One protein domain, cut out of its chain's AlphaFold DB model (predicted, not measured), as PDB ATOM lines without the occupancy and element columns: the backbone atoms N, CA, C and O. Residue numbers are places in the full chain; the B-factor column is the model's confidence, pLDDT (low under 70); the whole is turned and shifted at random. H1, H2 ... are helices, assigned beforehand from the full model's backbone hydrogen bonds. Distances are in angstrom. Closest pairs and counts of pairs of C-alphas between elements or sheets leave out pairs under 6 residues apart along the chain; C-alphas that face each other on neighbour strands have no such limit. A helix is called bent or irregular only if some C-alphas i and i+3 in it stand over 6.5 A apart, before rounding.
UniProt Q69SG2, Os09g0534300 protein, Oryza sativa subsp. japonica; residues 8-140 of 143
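What this domain is: This is residues 8 to 140 of the 143 residues of the protein "Os09g0534300 protein" of Oryza sativa subsp. japonica (UniProt Q69SG2). One long helix, H5, runs nearly straight along a rod; at one end H4 folds back beside its first arm as a long hairpin, and toward the other end H1, H2 and H3 pack on its second arm. The 133 printed residues hold five named helices, H1 to H5 in chain order, and no named strand: all helix. The whole is extended, with a radius of gyration of the C-alphas of 23.3 A and spans of 76 by 27 by 19 A.

Where its parts are: H5, residues 93 to 139, was assigned as one helix by its hydrogen bonds but is bent, with C-alphas 107 and 110 6.8 A apart. Its arms are H5a, residues 93 to 107, 20.5 A, and H5b, residues 110 to 139, 42.0 A, ending at C-alpha 139 (27.731, 17.916, 144.184). H4, residues 67 to 89, is 33.8 A long; H3, residues 40 to 60, 30.0 A; H1, residues 8 to 21, 19.9 A, from C-alpha 8 (28.746, 27.182, 145.221); H2, residues 28 to 34, 9.7 A.

How they stand to each other: H5 is the hub, touching four helices; its arms stand at a shallow tilt of 19 degrees. H4 and H5a, a hairpin, touch at a shallow tilt of 15 degrees, opposite ways; their closest C-alphas, Gly 77 and Ala 103, are 4.2 A apart. H3 touches residues 117 to 131 of H5b, opposite ways at 35.5 degrees, only just a steep tilt; the closest C-alphas, Val 53 and Ala 124, are 5.1 A apart. H1 touches H5b, closest at the C-alphas of Ile 15 and Arg 132, 7.1 A. H2 touches H5b, closest at the C-alphas of Leu 32 and Phe 138, 6.3 A. H1 and H4 are apart. In H1, H2, H3, H4, H5a and H5b every O i to N i+4 pair is within hydrogen-bond range.

The domain as a whole: The C-alphas farthest apart, of Ala 34 and Glu 90, are 76.3 A apart. The printed part has no cut, and no link is long. Residues 8 to 9 and 61 to 66 have pLDDT under 70.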
ATOM      1  N   THR A   8      29.705  27.728 144.250       59.80
ATOM      2  CA  THR A   8      28.746  27.182 145.221       59.80
ATOM      3  C   THR A   8      27.362  27.805 145.087       59.80
ATOM      4  O   THR A   8      26.375  27.086 145.241       59.80
ATOM      5  N   SER A   9      27.270  29.104 144.770       62.85
ATOM      6  CA  SER A   9      25.986  29.734 144.441       62.85
ATOM      7  C   SER A   9      25.369  29.089 143.203       62.85
ATOM      8  O   SER A   9      24.201  28.722 143.233       62.85
ATOM      9  N   ASN A  10      26.184  28.828 142.175       81.21
ATOM     10  CA  ASN A  10      25.707  28.265 140.917       81.21
ATOM     11  C   ASN A  10      25.079  26.870 141.089       81.21
ATOM     12  O   ASN A  10      24.007  26.616 140.562       81.21
ATOM     13  N   ILE A  11      25.691  25.986 141.890       81.42
ATOM     14  CA  ILE A  11      25.133  24.640 142.127       81.42
ATOM     15  C   ILE A  11      23.819  24.708 142.916       81.42
ATOM     16  O   ILE A  11      22.911  23.924 142.661       81.42
ATOM     17  N   LYS A  12      23.682  25.634 143.875       83.51
ATOM     18  CA  LYS A  12      22.420  25.791 144.619       83.51
ATOM     19  C   LYS A  12      21.284  26.252 143.709       83.51
ATOM     20  O   LYS A  12      20.193  25.694 143.804       83.51
ATOM     21  N   ASP A  13      21.570  27.200 142.822       85.86
ATOM     22  CA  ASP A  13      20.612  27.684 141.827       85.86
ATOM     23  C   ASP A  13      20.253  26.576 140.823       85.86
ATOM     24  O   ASP A  13      19.088  26.417 140.463       85.86
ATOM     25  N   GLU A  14      21.222  25.745 140.432       88.28
ATOM     26  CA  GLU A  14      21.010  24.564 139.584       88.28
ATOM     27  C   GLU A  14      20.130  23.510 140.279       88.28
ATOM     28  O   GLU A  14      19.254  22.915 139.650       88.28
ATOM     29  N   ILE A  15      20.302  23.318 141.593       87.71
ATOM     30  CA  ILE A  15      19.439  22.451 142.403       87.71
ATOM     31  C   ILE A  15      18.000  22.958 142.414       87.71
ATOM     32  O   ILE A  15      17.074  22.186 142.152       87.71
ATOM     33  N   ASP A  16      17.805  24.248 142.672       88.82
ATOM     34  CA  ASP A  16      16.476  24.853 142.645       88.82
ATOM     35  C   ASP A  16      15.856  24.795 141.237       88.82
ATOM     36  O   ASP A  16      14.667  24.494 141.100       88.82
ATOM     37  N   ALA A  17      16.659  24.977 140.183       89.73
ATOM     38  CA  ALA A  17      16.222  24.836 138.797       89.73
ATOM     39  C   ALA A  17      15.799  23.398 138.454       89.73
ATOM     40  O   ALA A  17      14.792  23.213 137.773       89.73
ATOM     41  N   ALA A  18      16.498  22.379 138.960       90.79
ATOM     42  CA  ALA A  18      16.120  20.980 138.758       90.79
ATOM     43  C   ALA A  18      14.776  20.646 139.423       90.79
ATOM     44  O   ALA A  18      13.927  20.002 138.807       90.79
ATOM     45  N   PHE A  19      14.533  21.131 140.648       90.20
ATOM     46  CA  PHE A  19      13.217  21.005 141.290       90.20
ATOM     47  C   PHE A  19      12.130  21.776 140.532       90.20
ATOM     48  O   PHE A  19      11.011  21.282 140.383       90.20
ATOM     49  N   ALA A  20      12.450  22.963 140.013       88.08
ATOM     50  CA  ALA A  20      11.521  23.754 139.215       88.08
ATOM     51  C   ALA A  20      11.194  23.098 137.864       88.08
ATOM     52  O   ALA A  20      10.055  23.199 137.416       88.08
ATOM     53  N   ALA A  21      12.149  22.405 137.241       90.04
ATOM     54  CA  ALA A  21      11.962  21.667 135.992       90.04
ATOM     55  C   ALA A  21      11.367  20.262 136.194       90.04
ATOM     56  O   ALA A  21      10.844  19.680 135.247       90.04
ATOM     57  N   GLY A  22      11.471  19.701 137.402       90.45
ATOM     58  CA  GLY A  22      11.043  18.334 137.706       90.45
ATOM     59  C   GLY A  22      11.913  17.248 137.096       90.45
ATOM     60  O   GLY A  22      11.491  16.095 137.025       90.45
ATOM     61  N   ALA A  23      13.123  17.598 136.668       91.72
ATOM     62  CA  ALA A  23      14.048  16.684 136.026       91.72
ATOM     63  C   ALA A  23      15.455  16.873 136.589       91.72
ATOM     64  O   ALA A  23      15.922  17.994 136.788       91.72
ATOM     65  N   MET A  24      16.136  15.754 136.825       90.35
ATOM     66  CA  MET A  24      17.549  15.762 137.175       90.35
ATOM     67  C   MET A  24      18.391  16.092 135.930       90.35
ATOM     68  O   MET A  24      18.197  15.442 134.898       90.35
ATOM     69  N   PRO A  25      19.359  17.022 136.021       87.96
ATOM     70  CA  PRO A  25      20.309  17.267 134.945       87.96
ATOM     71  C   PRO A  25      21.143  16.012 134.623       87.96
ATOM     72  O   PRO A  25      21.608  15.324 135.543       87.96
ATOM     73  N   PRO A  26      21.359  15.682 133.337       85.95
ATOM     74  CA  PRO A  26      22.078  14.471 132.937       85.95
ATOM     75  C   PRO A  26      23.529  14.426 133.449       85.95
ATOM     76  O   PRO A  26      24.071  13.344 133.677       85.95
ATOM     77  N   GLU A  27      24.150  15.580 133.686       86.45
ATOM     78  CA  GLU A  27      25.496  15.745 134.233       86.45
ATOM     79  C   GLU A  27      25.625  15.350 135.711       86.45
ATOM     80  O   GLU A  27      26.729  15.042 136.169       86.45
ATOM     81  N   TRP A  28      24.528  15.318 136.474       87.01
ATOM     82  CA  TRP A  28      24.578  14.931 137.886       87.01
ATOM     83  C   TRP A  28      24.696  13.432 138.068       87.01
ATOM     84  O   TRP A  28      25.427  12.991 138.949       87.01
ATOM     85  N   ARG A  29      24.026  12.639 137.226       86.75
ATOM     86  CA  ARG A  29      24.045  11.173 137.320       86.75
ATOM     87  C   ARG A  29      25.473  10.600 137.403       86.75
ATOM     88  O   ARG A  29      25.745   9.892 138.373       86.75
ATOM     89  N   PRO A  30      26.420  10.920 136.495       85.17
ATOM     90  CA  PRO A  30      27.792  10.426 136.611       85.17
ATOM     91  C   PRO A  30      28.534  10.988 137.833       85.17
ATOM     92  O   PRO A  30      29.324  10.266 138.435       85.17
ATOM     93  N   ARG A  31      28.275  12.239 138.245       83.52
ATOM     94  CA  ARG A  31      28.894  12.837 139.447       83.52
ATOM     95  C   ARG A  31      28.442  12.147 140.733       83.52
ATOM     96  O   ARG A  31      29.260  11.865 141.602       83.52
ATOM     97  N   LEU A  32      27.151  11.835 140.835       85.09
ATOM     98  CA  LEU A  32      26.575  11.126 141.974       85.09
ATOM     99  C   LEU A  32      27.106   9.691 142.049       85.09
ATOM    100  O   LEU A  32      27.528   9.266 143.122       85.09
ATOM    101  N   LEU A  33      27.186   8.978 140.922       85.27
ATOM    102  CA  LEU A  33      27.774   7.632 140.868       85.27
ATOM    103  C   LEU A  33      29.280   7.626 141.177       85.27
ATOM    104  O   LEU A  33      29.780   6.697 141.812       85.27
ATOM    105  N   ALA A  34      30.009   8.681 140.800       83.86
ATOM    106  CA  ALA A  34      31.429   8.820 141.121       83.86
ATOM    107  C   ALA A  34      31.699   8.954 142.631       83.86
ATOM    108  O   ALA A  34      32.805   8.661 143.082       83.86
ATOM    109  N   SER A  35      30.699   9.338 143.434       76.73
ATOM    110  CA  SER A  35      30.852   9.497 144.887       76.73
ATOM    111  C   SER A  35      31.053   8.183 145.659       76.73
ATOM    112  O   SER A  35      31.251   8.229 146.875       76.73
ATOM    113  N   GLN A  36      30.968   7.020 144.989       74.09
ATOM    114  CA  GLN A  36      31.032   5.647 145.533       74.09
ATOM    115  C   GLN A  36      30.007   5.305 146.634       74.09
ATOM    116  O   GLN A  36      29.851   4.137 146.981       74.09
ATOM    117  N   ARG A  37      29.295   6.292 147.190       78.49
ATOM    118  CA  ARG A  37      28.292   6.124 148.252       78.49
ATOM    119  C   ARG A  37      26.869   5.980 147.731       78.49
ATOM    120  O   ARG A  37      26.005   5.581 148.502       78.49
ATOM    121  N   LEU A  38      26.629   6.347 146.476       82.17
ATOM    122  CA  LEU A  38      25.322   6.276 145.834       82.17
ATOM    123  C   LEU A  38      25.370   5.224 144.730       82.17
ATOM    124  O   LEU A  38      26.200   5.311 143.825       82.17
ATOM    125  N   GLY A  39      24.483   4.236 144.817       87.42
ATOM    126  CA  GLY A  39      24.254   3.289 143.732       87.42
ATOM    127  C   GLY A  39      23.301   3.851 142.678       87.42
ATOM    128  O   GLY A  39      22.665   4.887 142.876       87.42
ATOM    129  N   GLU A  40      23.140   3.130 141.569       88.71
ATOM    130  CA  GLU A  40      22.197   3.498 140.501       88.71
ATOM    131  C   GLU A  40      20.759   3.643 141.028       88.71
ATOM    132  O   GLU A  40      20.099   4.643 140.760       88.71
ATOM    133  N   GLY A  41      20.331   2.734 141.912       88.92
ATOM    134  CA  GLY A  41      19.019   2.814 142.560       88.92
ATOM    135  C   GLY A  41      18.835   4.028 143.480       88.92
ATOM    136  O   GLY A  41      17.712   4.506 143.634       88.92
ATOM    137  N   ASP A  42      19.907   4.563 144.073       88.40
ATOM    138  CA  ASP A  42      19.820   5.784 144.882       88.40
ATOM    139  C   ASP A  42      19.688   7.017 143.989       88.40
ATOM    140  O   ASP A  42      18.881   7.902 144.270       88.40
ATOM    141  N   VAL A  43      20.434   7.061 142.881       88.53
ATOM    142  CA  VAL A  43      20.339   8.151 141.902       88.53
ATOM    143  C   VAL A  43      18.953   8.187 141.260       88.53
ATOM    144  O   VAL A  43      18.364   9.262 141.142       88.53
ATOM    145  N   ASP A  44      18.385   7.026 140.936       91.04
ATOM    146  CA  ASP A  44      17.024   6.928 140.407       91.04
ATOM    147  C   ASP A  44      15.974   7.375 141.432       91.04
ATOM    148  O   ASP A  44      15.017   8.063 141.076       91.04
ATOM    149  N   ARG A  45      16.170   7.075 142.725       90.05
ATOM    150  CA  ARG A  45      15.314   7.603 143.802       90.05
ATOM    151  C   ARG A  45      15.408   9.120 143.929       90.05
ATOM    152  O   ARG A  45      14.384   9.760 144.146       90.05
ATOM    153  N   ILE A  46      16.599   9.702 143.785       90.19
ATOM    154  CA  ILE A  46      16.779  11.163 143.785       90.19
ATOM    155  C   ILE A  46      16.050  11.772 142.578       90.19
ATOM    156  O   ILE A  46      15.317  12.743 142.748       90.19
ATOM    157  N   ALA A  47      16.191  11.186 141.385       91.54
ATOM    158  CA  ALA A  47      15.492  11.649 140.186       91.54
ATOM    159  C   ALA A  47      13.963  11.559 140.341       91.54
ATOM    160  O   ALA A  47      13.254  12.520 140.043       91.54
ATOM    161  N   ALA A  48      13.459  10.448 140.885       91.98
ATOM    162  CA  ALA A  48      12.043  10.271 141.187       91.98
ATOM    163  C   ALA A  48      11.541  11.280 142.233       91.98
ATOM    164  O   ALA A  48      10.463  11.839 142.063       91.98
ATOM    165  N   ALA A  49      12.329  11.568 143.274       90.39
ATOM    166  CA  ALA A  49      11.976  12.561 144.287       90.39
ATOM    167  C   ALA A  49      11.892  13.980 143.702       90.39
ATOM    168  O   ALA A  49      10.967  14.719 144.034       90.39
ATOM    169  N   ILE A  50      12.813  14.360 142.806       90.61
ATOM    170  CA  ILE A  50      12.758  15.649 142.091       90.61
ATOM    171  C   ILE A  50      11.462  15.745 141.271       90.61
ATOM    172  O   ILE A  50      10.753  16.750 141.359       90.61
ATOM    173  N   ALA A  51      11.120  14.687 140.531       91.91
ATOM    174  CA  ALA A  51       9.887  14.629 139.750       91.91
ATOM    175  C   ALA A  51       8.623  14.661 140.634       91.91
ATOM    176  O   ALA A  51       7.676  15.378 140.315       91.91
ATOM    177  N   GLU A  52       8.603  13.945 141.765       89.93
ATOM    178  CA  GLU A  52       7.482  13.935 142.722       89.93
ATOM    179  C   GLU A  52       7.261  15.318 143.343       89.93
ATOM    180  O   GLU A  52       6.123  15.787 143.432       89.93
ATOM    181  N   VAL A  53       8.341  15.995 143.741       88.46
ATOM    182  CA  VAL A  53       8.285  17.361 144.273       88.46
ATOM    183  C   VAL A  53       7.708  18.308 143.225       88.46
ATOM    184  O   VAL A  53       6.764  19.040 143.523       88.46
ATOM    185  N   HIS A  54       8.209  18.256 141.990       89.01
ATOM    186  CA  HIS A  54       7.708  19.089 140.900       89.01
ATOM    187  C   HIS A  54       6.232  18.829 140.591       89.01
ATOM    188  O   HIS A  54       5.442  19.771 140.543       89.01
ATOM    189  N   ALA A  55       5.837  17.561 140.453       86.83
ATOM    190  CA  ALA A  55       4.449  17.181 140.216       86.83
ATOM    191  C   ALA A  55       3.532  17.661 141.350       86.83
ATOM    192  O   ALA A  55       2.448  18.189 141.099       86.83
ATOM    193  N   THR A  56       3.988  17.555 142.602       83.91
ATOM    194  CA  THR A  56       3.234  18.050 143.759       83.91
ATOM    195  C   THR A  56       3.082  19.568 143.710       83.91
ATOM    196  O   THR A  56       1.988  20.074 143.940       83.91
ATOM    197  N   TYR A  57       4.133  20.313 143.361       81.61
ATOM    198  CA  TYR A  57       4.048  21.769 143.226       81.61
ATOM    199  C   TYR A  57       3.185  22.223 142.047       81.61
ATOM    200  O   TYR A  57       2.467  23.215 142.181       81.61
ATOM    201  N   GLN A  58       3.200  21.497 140.926       81.99
ATOM    202  CA  GLN A  58       2.284  21.752 139.814       81.99
ATOM    203  C   GLN A  58       0.826  21.501 140.208       81.99
ATOM    204  O   GLN A  58      -0.045  22.289 139.851       81.99
ATOM    205  N   TYR A  59       0.563  20.433 140.969       77.40
ATOM    206  CA  TYR A  59      -0.789  20.063 141.385       77.40
ATOM    207  C   TYR A  59      -1.356  20.975 142.482       77.40
ATOM    208  O   TYR A  59      -2.475  21.468 142.367       77.40
ATOM    209  N   VAL A  60      -0.595  21.213 143.554       70.67
ATOM    210  CA  VAL A  60      -1.024  22.055 144.689       70.67
ATOM    211  C   VAL A  60      -1.082  23.536 144.276       70.67
ATOM    212  O   VAL A  60      -1.857  24.328 144.827       70.67
ATOM    213  N   GLY A  61      -0.271  23.920 143.284       64.66
ATOM    214  CA  GLY A  61      -0.114  25.297 142.845       64.66
ATOM    215  C   GLY A  61       0.434  26.207 143.949       64.66
ATOM    216  O   GLY A  61       0.809  25.781 145.042       64.66
ATOM    217  N   SER A  62       0.447  27.514 143.684       56.88
ATOM    218  CA  SER A  62       0.854  28.537 144.663       56.88
ATOM    219  C   SER A  62      -0.262  28.877 145.664       56.88
ATOM    220  O   SER A  62      -0.319  29.979 146.217       56.88
ATOM    221  N   THR A  63      -1.196  27.954 145.896       55.03
ATOM    222  CA  THR A  63      -2.316  28.178 146.808       55.03
ATOM    223  C   THR A  63      -1.800  28.048 148.236       55.03
ATOM    224  O   THR A  63      -1.785  26.970 148.823       55.03
ATOM    225  N   LYS A  64      -1.310  29.148 148.813       59.90
ATOM    226  CA  LYS A  64      -1.053  29.204 150.255       59.90
ATOM    227  C   LYS A  64      -2.406  29.097 150.955       59.90
ATOM    228  O   LYS A  64      -3.199  30.035 150.874       59.90
ATOM    229  N   GLY A  65      -2.673  27.970 151.616       60.94
ATOM    230  CA  GLY A  65      -3.859  27.807 152.441       60.94
ATOM    231  C   GLY A  65      -3.814  28.826 153.572       60.94
ATOM    232  O   GLY A  65      -3.038  28.705 154.516       60.94
ATOM    233  N   ASN A  66      -4.606  29.890 153.468       66.26
ATOM    234  CA  ASN A  66      -4.741  30.829 154.569       66.26
ATOM    235  C   ASN A  66      -5.590  30.154 155.651       66.26
ATOM    236  O   ASN A  66      -6.757  29.848 155.414       66.26
ATOM    237  N   ILE A  67      -5.034  29.947 156.845       72.47
ATOM    238  CA  ILE A  67      -5.773  29.395 157.994       72.47
ATOM    239  C   ILE A  67      -7.054  30.207 158.248       72.47
ATOM    240  O   ILE A  67      -8.105  29.635 158.536       72.47
ATOM    241  N   GLY A  68      -7.005  31.530 158.048       76.84
ATOM    242  CA  GLY A  68      -8.182  32.395 158.150       76.84
ATOM    243  C   GLY A  68      -9.276  32.062 157.130       76.84
ATOM    244  O   GLY A  68     -10.457  32.152 157.451       76.84
ATOM    245  N   TYR A  69      -8.906  31.609 155.929       79.51
ATOM    246  CA  TYR A  69      -9.860  31.157 154.917       79.51
ATOM    247  C   TYR A  69     -10.537  29.843 155.327       79.51
ATOM    248  O   TYR A  69     -11.752  29.723 155.208       79.51
ATOM    249  N   VAL A  70      -9.785  28.890 155.894       79.32
ATOM    250  CA  VAL A  70     -10.355  27.640 156.436       79.32
ATOM    251  C   VAL A  70     -11.361  27.940 157.547       79.32
ATOM    252  O   VAL A  70     -12.476  27.420 157.530       79.32
ATOM    253  N   ALA A  71     -10.994  28.816 158.487       82.94
ATOM    254  CA  ALA A  71     -11.877  29.222 159.576       82.94
ATOM    255  C   ALA A  71     -13.150  29.913 159.054       82.94
ATOM    256  O   ALA A  71     -14.250  29.615 159.517       82.94
ATOM    257  N   PHE A  72     -13.017  30.788 158.054       86.23
ATOM    258  CA  PHE A  72     -14.151  31.460 157.423       86.23
ATOM    259  C   PHE A  72     -15.124  30.472 156.760       86.23
ATOM    260  O   PHE A  72     -16.333  30.567 156.972       86.23
ATOM    261  N   LEU A  73     -14.611  29.491 156.012       85.68
ATOM    262  CA  LEU A  73     -15.433  28.452 155.385       85.68
ATOM    263  C   LEU A  73     -16.182  27.608 156.418       85.68
ATOM    264  O   LEU A  73     -17.357  27.304 156.222       85.68
ATOM    265  N   PHE A  74     -15.532  27.276 157.535       88.12
ATOM    266  CA  PHE A  74     -16.174  26.545 158.621       88.12
ATOM    267  C   PHE A  74     -17.347  27.337 159.220       88.12
ATOM    268  O   PHE A  74     -18.445  26.797 159.357       88.12
ATOM    269  N   VAL A  75     -17.154  28.630 159.509       89.13
ATOM    270  CA  VAL A  75     -18.223  29.513 160.016       89.13
ATOM    271  C   VAL A  75     -19.382  29.603 159.022       89.13
ATOM    272  O   VAL A  75     -20.542  29.505 159.421       89.13
ATOM    273  N   LEU A  76     -19.081  29.733 157.728       89.23
ATOM    274  CA  LEU A  76     -20.095  29.760 156.678       89.23
ATOM    275  C   LEU A  76     -20.888  28.444 156.627       89.23
ATOM    276  O   LEU A  76     -22.112  28.464 156.531       89.23
ATOM    277  N   GLY A  77     -20.214  27.300 156.753       88.59
ATOM    278  CA  GLY A  77     -20.869  25.996 156.817       88.59
ATOM    279  C   GLY A  77     -21.793  25.841 158.029       88.59
ATOM    280  O   GLY A  77     -22.915  25.359 157.884       88.59
ATOM    281  N   VAL A  78     -21.381  26.314 159.210       91.04
ATOM    282  CA  VAL A  78     -22.245  26.334 160.408       91.04
ATOM    283  C   VAL A  78     -23.460  27.239 160.194       91.04
ATOM    284  O   VAL A  78     -24.577  26.852 160.535       91.04
ATOM    285  N   LEU A  79     -23.277  28.403 159.566       91.28
ATOM    286  CA  LEU A  79     -24.384  29.290 159.205       91.28
ATOM    287  C   LEU A  79     -25.391  28.585 158.280       91.28
ATOM    288  O   LEU A  79     -26.599  28.684 158.508       91.28
ATOM    289  N   PHE A  80     -24.918  27.818 157.292       88.67
ATOM    290  CA  PHE A  80     -25.785  27.004 156.434       88.67
ATOM    291  C   PHE A  80     -26.556  25.929 157.216       88.67
ATOM    292  O   PHE A  80     -27.734  25.719 156.928       88.67
ATOM    293  N   LEU A  81     -25.963  25.296 158.240       90.79
ATOM    294  CA  LEU A  81     -26.702  24.377 159.124       90.79
ATOM    295  C   LEU A  81     -27.804  25.091 159.910       90.79
ATOM    296  O   LEU A  81     -28.906  24.558 160.040       90.79
ATOM    297  N   CYS A  82     -27.542  26.300 160.412       90.09
ATOM    298  CA  CYS A  82     -28.563  27.090 161.098       90.09
ATOM    299  C   CYS A  82     -29.735  27.416 160.160       90.09
ATOM    300  O   CYS A  82     -30.893  27.232 160.536       90.09
ATOM    301  N   VAL A  83     -29.443  27.833 158.924       88.96
ATOM    302  CA  VAL A  83     -30.458  28.096 157.890       88.96
ATOM    303  C   VAL A  83     -31.229  26.822 157.528       88.96
ATOM    304  O   VAL A  83     -32.453  26.863 157.403       88.96
ATOM    305  N   ALA A  84     -30.556  25.672 157.434       87.02
ATOM    306  CA  ALA A  84     -31.216  24.389 157.210       87.02
ATOM    307  C   ALA A  84     -32.238  24.069 158.311       87.02
ATOM    308  O   ALA A  84     -33.363  23.667 158.016       87.02
ATOM    309  N   GLY A  85     -31.876  24.311 159.575       87.39
ATOM    310  CA  GLY A  85     -32.781  24.156 160.716       87.39
ATOM    311  C   GLY A  85     -34.040  25.023 160.609       87.39
ATOM    312  O   GLY A  85     -35.128  24.563 160.953       87.39
ATOM    313  N   LEU A  86     -33.922  26.243 160.072       90.23
ATOM    314  CA  LEU A  86     -35.074  27.117 159.818       90.23
ATOM    315  C   LEU A  86     -35.997  26.545 158.733       90.23
ATOM    316  O   LEU A  86     -37.209  26.515 158.933       90.23
ATOM    317  N   PHE A  87     -35.444  26.024 157.634       88.77
ATOM    318  CA  PHE A  87     -36.243  25.396 156.575       88.77
ATOM    319  C   PHE A  87     -36.963  24.132 157.045       88.77
ATOM    320  O   PHE A  87     -38.130  23.930 156.707       88.77
ATOM    321  N   PHE A  88     -36.305  23.298 157.855       87.26
ATOM    322  CA  PHE A  88     -36.962  22.134 158.450       87.26
ATOM    323  C   PHE A  88     -38.100  22.537 159.387       87.26
ATOM    324  O   PHE A  88     -39.127  21.865 159.409       87.26
ATOM    325  N   ARG A  89     -37.960  23.657 160.107       88.86
ATOM    326  CA  ARG A  89     -39.034  24.199 160.950       88.86
ATOM    327  C   ARG A  89     -40.249  24.659 160.141       88.86
ATOM    328  O   ARG A  89     -41.362  24.611 160.648       88.86
ATOM    329  N   GLU A  90     -40.042  25.101 158.906       90.56
ATOM    330  CA  GLU A  90     -41.105  25.518 157.982       90.56
ATOM    331  C   GLU A  90     -41.688  24.345 157.167       90.56
ATOM    332  O   GLU A  90     -42.479  24.554 156.254       90.56
ATOM    333  N   ASN A  91     -41.303  23.096 157.466       85.04
ATOM    334  CA  ASN A  91     -41.633  21.899 156.677       85.04
ATOM    335  C   ASN A  91     -41.157  21.959 155.207       85.04
ATOM    336  O   ASN A  91     -41.587  21.167 154.368       85.04
ATOM    337  N   ASN A  92     -40.207  22.844 154.893       89.40
ATOM    338  CA  ASN A  92     -39.580  22.978 153.578       89.40
ATOM    339  C   ASN A  92     -38.365  22.038 153.460       89.40
ATOM    340  O   ASN A  92     -37.221  22.469 153.295       89.40
ATOM    341  N   TYR A  93     -38.610  20.726 153.549       88.68
ATOM    342  CA  TYR A  93     -37.565  19.694 153.658       88.68
ATOM    343  C   TYR A  93     -36.551  19.687 152.511       88.68
ATOM    344  O   TYR A  93     -35.377  19.416 152.747       88.68
ATOM    345  N   LEU A  94     -36.978  19.991 151.283       89.92
ATOM    346  CA  LEU A  94     -36.099  19.976 150.110       89.92
ATOM    347  C   LEU A  94     -35.016  21.063 150.220       89.92
ATOM    348  O   LEU A  94     -33.830  20.781 150.051       89.92
ATOM    349  N   ASN A  95     -35.409  22.277 150.613       89.89
ATOM    350  CA  ASN A  95     -34.483  23.388 150.842       89.89
ATOM    351  C   ASN A  95     -33.611  23.149 152.081       89.89
ATOM    352  O   ASN A  95     -32.415  23.436 152.054       89.89
ATOM    353  N   GLY A  96     -34.185  22.565 153.139       89.09
ATOM    354  CA  GLY A  96     -33.432  22.147 154.322       89.09
ATOM    355  C   GLY A  96     -32.335  21.137 153.978       89.09
ATOM    356  O   GLY A  96     -31.180  21.330 154.349       89.09
ATOM    357  N   ALA A  97     -32.660  20.105 153.197       90.06
ATOM    358  CA  ALA A  97     -31.702  19.092 152.761       90.06
ATOM    359  C   ALA A  97     -30.586  19.679 151.884       90.06
ATOM    360  O   ALA A  97     -29.413  19.371 152.100       90.06
ATOM    361  N   LEU A  98     -30.922  20.568 150.941       90.66
ATOM    362  CA  LEU A  98     -29.926  21.277 150.131       90.66
ATOM    363  C   LEU A  98     -28.983  22.120 150.998       90.66
ATOM    364  O   LEU A  98     -27.768  22.059 150.816       90.66
ATOM    365  N   ALA A  99     -29.515  22.857 151.975       89.43
ATOM    366  CA  ALA A  99     -28.702  23.648 152.896       89.43
ATOM    367  C   ALA A  99     -27.759  22.770 153.743       89.43
ATOM    368  O   ALA A  99     -26.601  23.141 153.938       89.43
ATOM    369  N   VAL A 100     -28.196  21.578 154.175       90.17
ATOM    370  CA  VAL A 100     -27.319  20.606 154.858       90.17
ATOM    371  C   VAL A 100     -26.209  20.104 153.936       90.17
ATOM    372  O   VAL A 100     -25.058  20.062 154.357       90.17
ATOM    373  N   LEU A 101     -26.512  19.747 152.683       90.12
ATOM    374  CA  LEU A 101     -25.491  19.293 151.726       90.12
ATOM    375  C   LEU A 101     -24.408  20.357 151.516       90.12
ATOM    376  O   LEU A 101     -23.216  20.051 151.559       90.12
ATOM    377  N   VAL A 102     -24.827  21.613 151.353       90.14
ATOM    378  CA  VAL A 102     -23.916  22.755 151.238       90.14
ATOM    379  C   VAL A 102     -23.084  22.909 152.512       90.14
ATOM    380  O   VAL A 102     -21.861  23.024 152.440       90.14
ATOM    381  N   ALA A 103     -23.707  22.840 153.688       89.28
ATOM    382  CA  ALA A 103     -22.993  22.925 154.953       89.28
ATOM    383  C   ALA A 103     -21.944  21.819 155.135       89.28
ATOM    384  O   ALA A 103     -20.823  22.103 155.550       89.28
ATOM    385  N   VAL A 104     -22.275  20.568 154.800       88.90
ATOM    386  CA  VAL A 104     -21.340  19.433 154.868       88.90
ATOM    387  C   VAL A 104     -20.150  19.659 153.937       88.90
ATOM    388  O   VAL A 104     -19.011  19.390 154.326       88.90
ATOM    389  N   ALA A 105     -20.380  20.208 152.741       87.85
ATOM    390  CA  ALA A 105     -19.293  20.568 151.841       87.85
ATOM    391  C   ALA A 105     -18.347  21.602 152.480       87.85
ATOM    392  O   ALA A 105     -17.133  21.401 152.475       87.85
ATOM    393  N   PHE A 106     -18.888  22.654 153.099       90.13
ATOM    394  CA  PHE A 106     -18.095  23.696 153.761       90.13
ATOM    395  C   PHE A 106     -17.397  23.247 155.052       90.13
ATOM    396  O   PHE A 106     -16.296  23.712 155.334       90.13
ATOM    397  N   ILE A 107     -18.008  22.352 155.831       86.68
ATOM    398  CA  ILE A 107     -17.478  21.898 157.129       86.68
ATOM    399  C   ILE A 107     -16.478  20.755 156.965       86.68
ATOM    400  O   ILE A 107     -15.493  20.690 157.698       86.68
ATOM    401  N   VAL A 108     -16.735  19.835 156.035       85.04
ATOM    402  CA  VAL A 108     -15.974  18.585 155.923       85.04
ATOM    403  C   VAL A 108     -15.148  18.573 154.652       85.04
ATOM    404  O   VAL A 108     -13.926  18.480 154.722       85.04
ATOM    405  N   ILE A 109     -15.795  18.685 153.491       86.94
ATOM    406  CA  ILE A 109     -15.142  18.421 152.202       86.94
ATOM    407  C   ILE A 109     -14.052  19.458 151.924       86.94
ATOM    408  O   ILE A 109     -12.908  19.089 151.677       86.94
ATOM    409  N   ILE A 110     -14.375  20.751 151.997       85.00
ATOM    410  CA  ILE A 110     -13.412  21.808 151.670       85.00
ATOM    411  C   ILE A 110     -12.249  21.845 152.681       85.00
ATOM    412  O   ILE A 110     -11.101  21.849 152.233       85.00
ATOM    413  N   PRO A 111     -12.464  21.806 154.012       82.08
ATOM    414  CA  PRO A 111     -11.358  21.756 154.969       82.08
ATOM    415  C   PRO A 111     -10.489  20.509 154.803       82.08
ATOM    416  O   PRO A 111      -9.269  20.611 154.879       82.08
ATOM    417  N   MET A 112     -11.087  19.349 154.516       84.56
ATOM    418  CA  MET A 112     -10.344  18.117 154.248       84.56
ATOM    419  C   MET A 112      -9.476  18.242 152.991       84.56
ATOM    420  O   MET A 112      -8.298  17.901 153.037       84.56
ATOM    421  N   ILE A 113     -10.005  18.822 151.909       82.43
ATOM    422  CA  ILE A 113      -9.232  19.135 150.700       82.43
ATOM    423  C   ILE A 113      -8.061  20.075 151.023       82.43
ATOM    424  O   ILE A 113      -6.940  19.827 150.587       82.43
ATOM    425  N   ILE A 114      -8.284  21.129 151.816       81.23
ATOM    426  CA  ILE A 114      -7.220  22.068 152.202       81.23
ATOM    427  C   ILE A 114      -6.144  21.363 153.035       81.23
ATOM    428  O   ILE A 114      -4.958  21.540 152.771       81.23
ATOM    429  N   LEU A 115      -6.535  20.522 153.996       80.72
ATOM    430  CA  LEU A 115      -5.595  19.727 154.787       80.72
ATOM    431  C   LEU A 115      -4.799  18.748 153.920       80.72
ATOM    432  O   LEU A 115      -3.604  18.587 154.145       80.72
ATOM    433  N   LEU A 116      -5.425  18.127 152.916       83.22
ATOM    434  CA  LEU A 116      -4.720  17.279 151.953       83.22
ATOM    435  C   LEU A 116      -3.703  18.082 151.138       83.22
ATOM    436  O   LEU A 116      -2.570  17.631 150.984       83.22
ATOM    437  N   TYR A 117      -4.065  19.275 150.659       81.65
ATOM    438  CA  TYR A 117      -3.128  20.155 149.953       81.65
ATOM    439  C   TYR A 117      -1.947  20.564 150.840       81.65
ATOM    440  O   TYR A 117      -0.798  20.468 150.406       81.65
ATOM    441  N   GLU A 118      -2.204  20.959 152.089       81.36
ATOM    442  CA  GLU A 118      -1.151  21.302 153.049       81.36
ATOM    443  C   GLU A 118      -0.278  20.089 153.396       81.36
ATOM    444  O   GLU A 118       0.942  20.209 153.465       81.36
ATOM    445  N   PHE A 119      -0.866  18.899 153.538       82.97
ATOM    446  CA  PHE A 119      -0.121  17.664 153.779       82.97
ATOM    447  C   PHE A 119       0.779  17.298 152.596       82.97
ATOM    448  O   PHE A 119       1.964  17.015 152.787       82.97
ATOM    449  N   HIS A 120       0.254  17.344 151.368       82.21
ATOM    450  CA  HIS A 120       1.042  17.116 150.158       82.21
ATOM    451  C   HIS A 120       2.182  18.123 150.042       82.21
ATOM    452  O   HIS A 120       3.321  17.742 149.779       82.21
ATOM    453  N   ARG A 121       1.907  19.398 150.319       80.97
ATOM    454  CA  ARG A 121       2.921  20.451 150.326       80.97
ATOM    455  C   ARG A 121       3.985  20.226 151.393       80.97
ATOM    456  O   ARG A 121       5.172  20.375 151.120       80.97
ATOM    457  N   TRP A 122       3.579  19.866 152.604       83.15
ATOM    458  CA  TRP A 122       4.490  19.553 153.700       83.15
ATOM    459  C   TRP A 122       5.391  18.369 153.348       83.15
ATOM    460  O   TRP A 122       6.609  18.453 153.502       83.15
ATOM    461  N   ARG A 123       4.814  17.307 152.778       85.47
ATOM    462  CA  ARG A 123       5.564  16.146 152.297       85.47
ATOM    463  C   ARG A 123       6.547  16.533 151.190       85.47
ATOM    464  O   ARG A 123       7.709  16.147 151.271       85.47
ATOM    465  N   ALA A 124       6.125  17.330 150.207       85.24
ATOM    466  CA  ALA A 124       7.005  17.813 149.143       85.24
ATOM    467  C   ALA A 124       8.150  18.677 149.688       85.24
ATOM    468  O   ALA A 124       9.289  18.504 149.273       85.24
ATOM    469  N   ASN A 125       7.883  19.549 150.663       86.85
ATOM    470  CA  ASN A 125       8.917  20.337 151.339       86.85
ATOM    471  C   ASN A 125       9.944  19.459 152.057       86.85
ATOM    472  O   ASN A 125      11.144  19.712 151.963       86.85
ATOM    473  N   MET A 126       9.488  18.424 152.766       88.25
ATOM    474  CA  MET A 126      10.386  17.487 153.438       88.25
ATOM    475  C   MET A 126      11.244  16.706 152.450       88.25
ATOM    476  O   MET A 126      12.458  16.630 152.636       88.25
ATOM    477  N   LEU A 127      10.630  16.169 151.392       86.91
ATOM    478  CA  LEU A 127      11.340  15.462 150.329       86.91
ATOM    479  C   LEU A 127      12.362  16.383 149.659       86.91
ATOM    480  O   LEU A 127      13.535  16.035 149.578       86.91
ATOM    481  N   MET A 128      11.960  17.598 149.281       87.64
ATOM    482  CA  MET A 128      12.849  18.597 148.691       87.64
ATOM    483  C   MET A 128      14.034  18.915 149.610       87.64
ATOM    484  O   MET A 128      15.170  18.921 149.147       87.64
ATOM    485  N   ALA A 129      13.810  19.127 150.910       89.66
ATOM    486  CA  ALA A 129      14.877  19.424 151.867       89.66
ATOM    487  C   ALA A 129      15.858  18.252 152.053       89.66
ATOM    488  O   ALA A 129      17.074  18.457 152.116       89.66
ATOM    489  N   GLN A 130      15.350  17.019 152.111       87.89
ATOM    490  CA  GLN A 130      16.177  15.815 152.205       87.89
ATOM    491  C   GLN A 130      17.013  15.619 150.937       87.89
ATOM    492  O   GLN A 130      18.237  15.502 151.016       87.89
ATOM    493  N   THR A 131      16.370  15.653 149.770       86.11
ATOM    494  CA  THR A 131      17.021  15.505 148.464       86.11
ATOM    495  C   THR A 131      18.042  16.618 148.229       86.11
ATOM    496  O   THR A 131      19.166  16.330 147.827       86.11
ATOM    497  N   ARG A 132      17.713  17.872 148.570       87.84
ATOM    498  CA  ARG A 132      18.646  19.009 148.520       87.84
ATOM    499  C   ARG A 132      19.877  18.763 149.382       87.84
ATOM    500  O   ARG A 132      20.984  18.944 148.903       87.84
ATOM    501  N   THR A 133      19.702  18.296 150.618       87.14
ATOM    502  CA  THR A 133      20.825  18.011 151.529       87.14
ATOM    503  C   THR A 133      21.765  16.942 150.962       87.14
ATOM    504  O   THR A 133      22.986  17.053 151.079       87.14
ATOM    505  N   VAL A 134      21.205  15.899 150.340       85.31
ATOM    506  CA  VAL A 134      21.982  14.844 149.675       85.31
ATOM    507  C   VAL A 134      22.735  15.417 148.473       85.31
ATOM    508  O   VAL A 134      23.947  15.245 148.383       85.31
ATOM    509  N   LEU A 135      22.046  16.144 147.590       85.41
ATOM    510  CA  LEU A 135      22.645  16.769 146.408       85.41
ATOM    511  C   LEU A 135      23.760  17.744 146.786       85.41
ATOM    512  O   LEU A 135      24.857  17.647 146.252       85.41
ATOM    513  N   GLU A 136      23.521  18.621 147.759       85.65
ATOM    514  CA  GLU A 136      24.520  19.560 148.263       85.65
ATOM    515  C   GLU A 136      25.759  18.822 148.787       85.65
ATOM    516  O   GLU A 136      26.876  19.200 148.454       85.65
ATOM    517  N   ARG A 137      25.601  17.715 149.522       83.63
ATOM    518  CA  ARG A 137      26.740  16.937 150.040       83.63
ATOM    519  C   ARG A 137      27.596  16.285 148.948       83.63
ATOM    520  O   ARG A 137      28.791  16.106 149.164       83.63
ATOM    521  N   PHE A 138      26.992  15.862 147.839       81.60
ATOM    522  CA  PHE A 138      27.682  15.089 146.799       81.60
ATOM    523  C   PHE A 138      28.098  15.913 145.577       81.60
ATOM    524  O   PHE A 138      29.017  15.508 144.868       81.60
ATOM    525  N   LEU A 139      27.439  17.043 145.321       79.04
ATOM    526  CA  LEU A 139      27.731  17.916 144.184       79.04
ATOM    527  C   LEU A 139      28.594  19.115 144.564       79.04
ATOM    528  O   LEU A 139      29.370  19.576 143.727       79.04
ATOM    529  N   LEU A 140      28.479  19.632 145.793       71.66
ATOM    530  CA  LEU A 140      29.374  20.697 146.232       71.66
ATOM    531  C   LEU A 140      30.745  20.093 146.561       71.66
ATOM    532  O   LEU A 140      30.816  19.039 147.200       71.66
TER     533      LEU A 140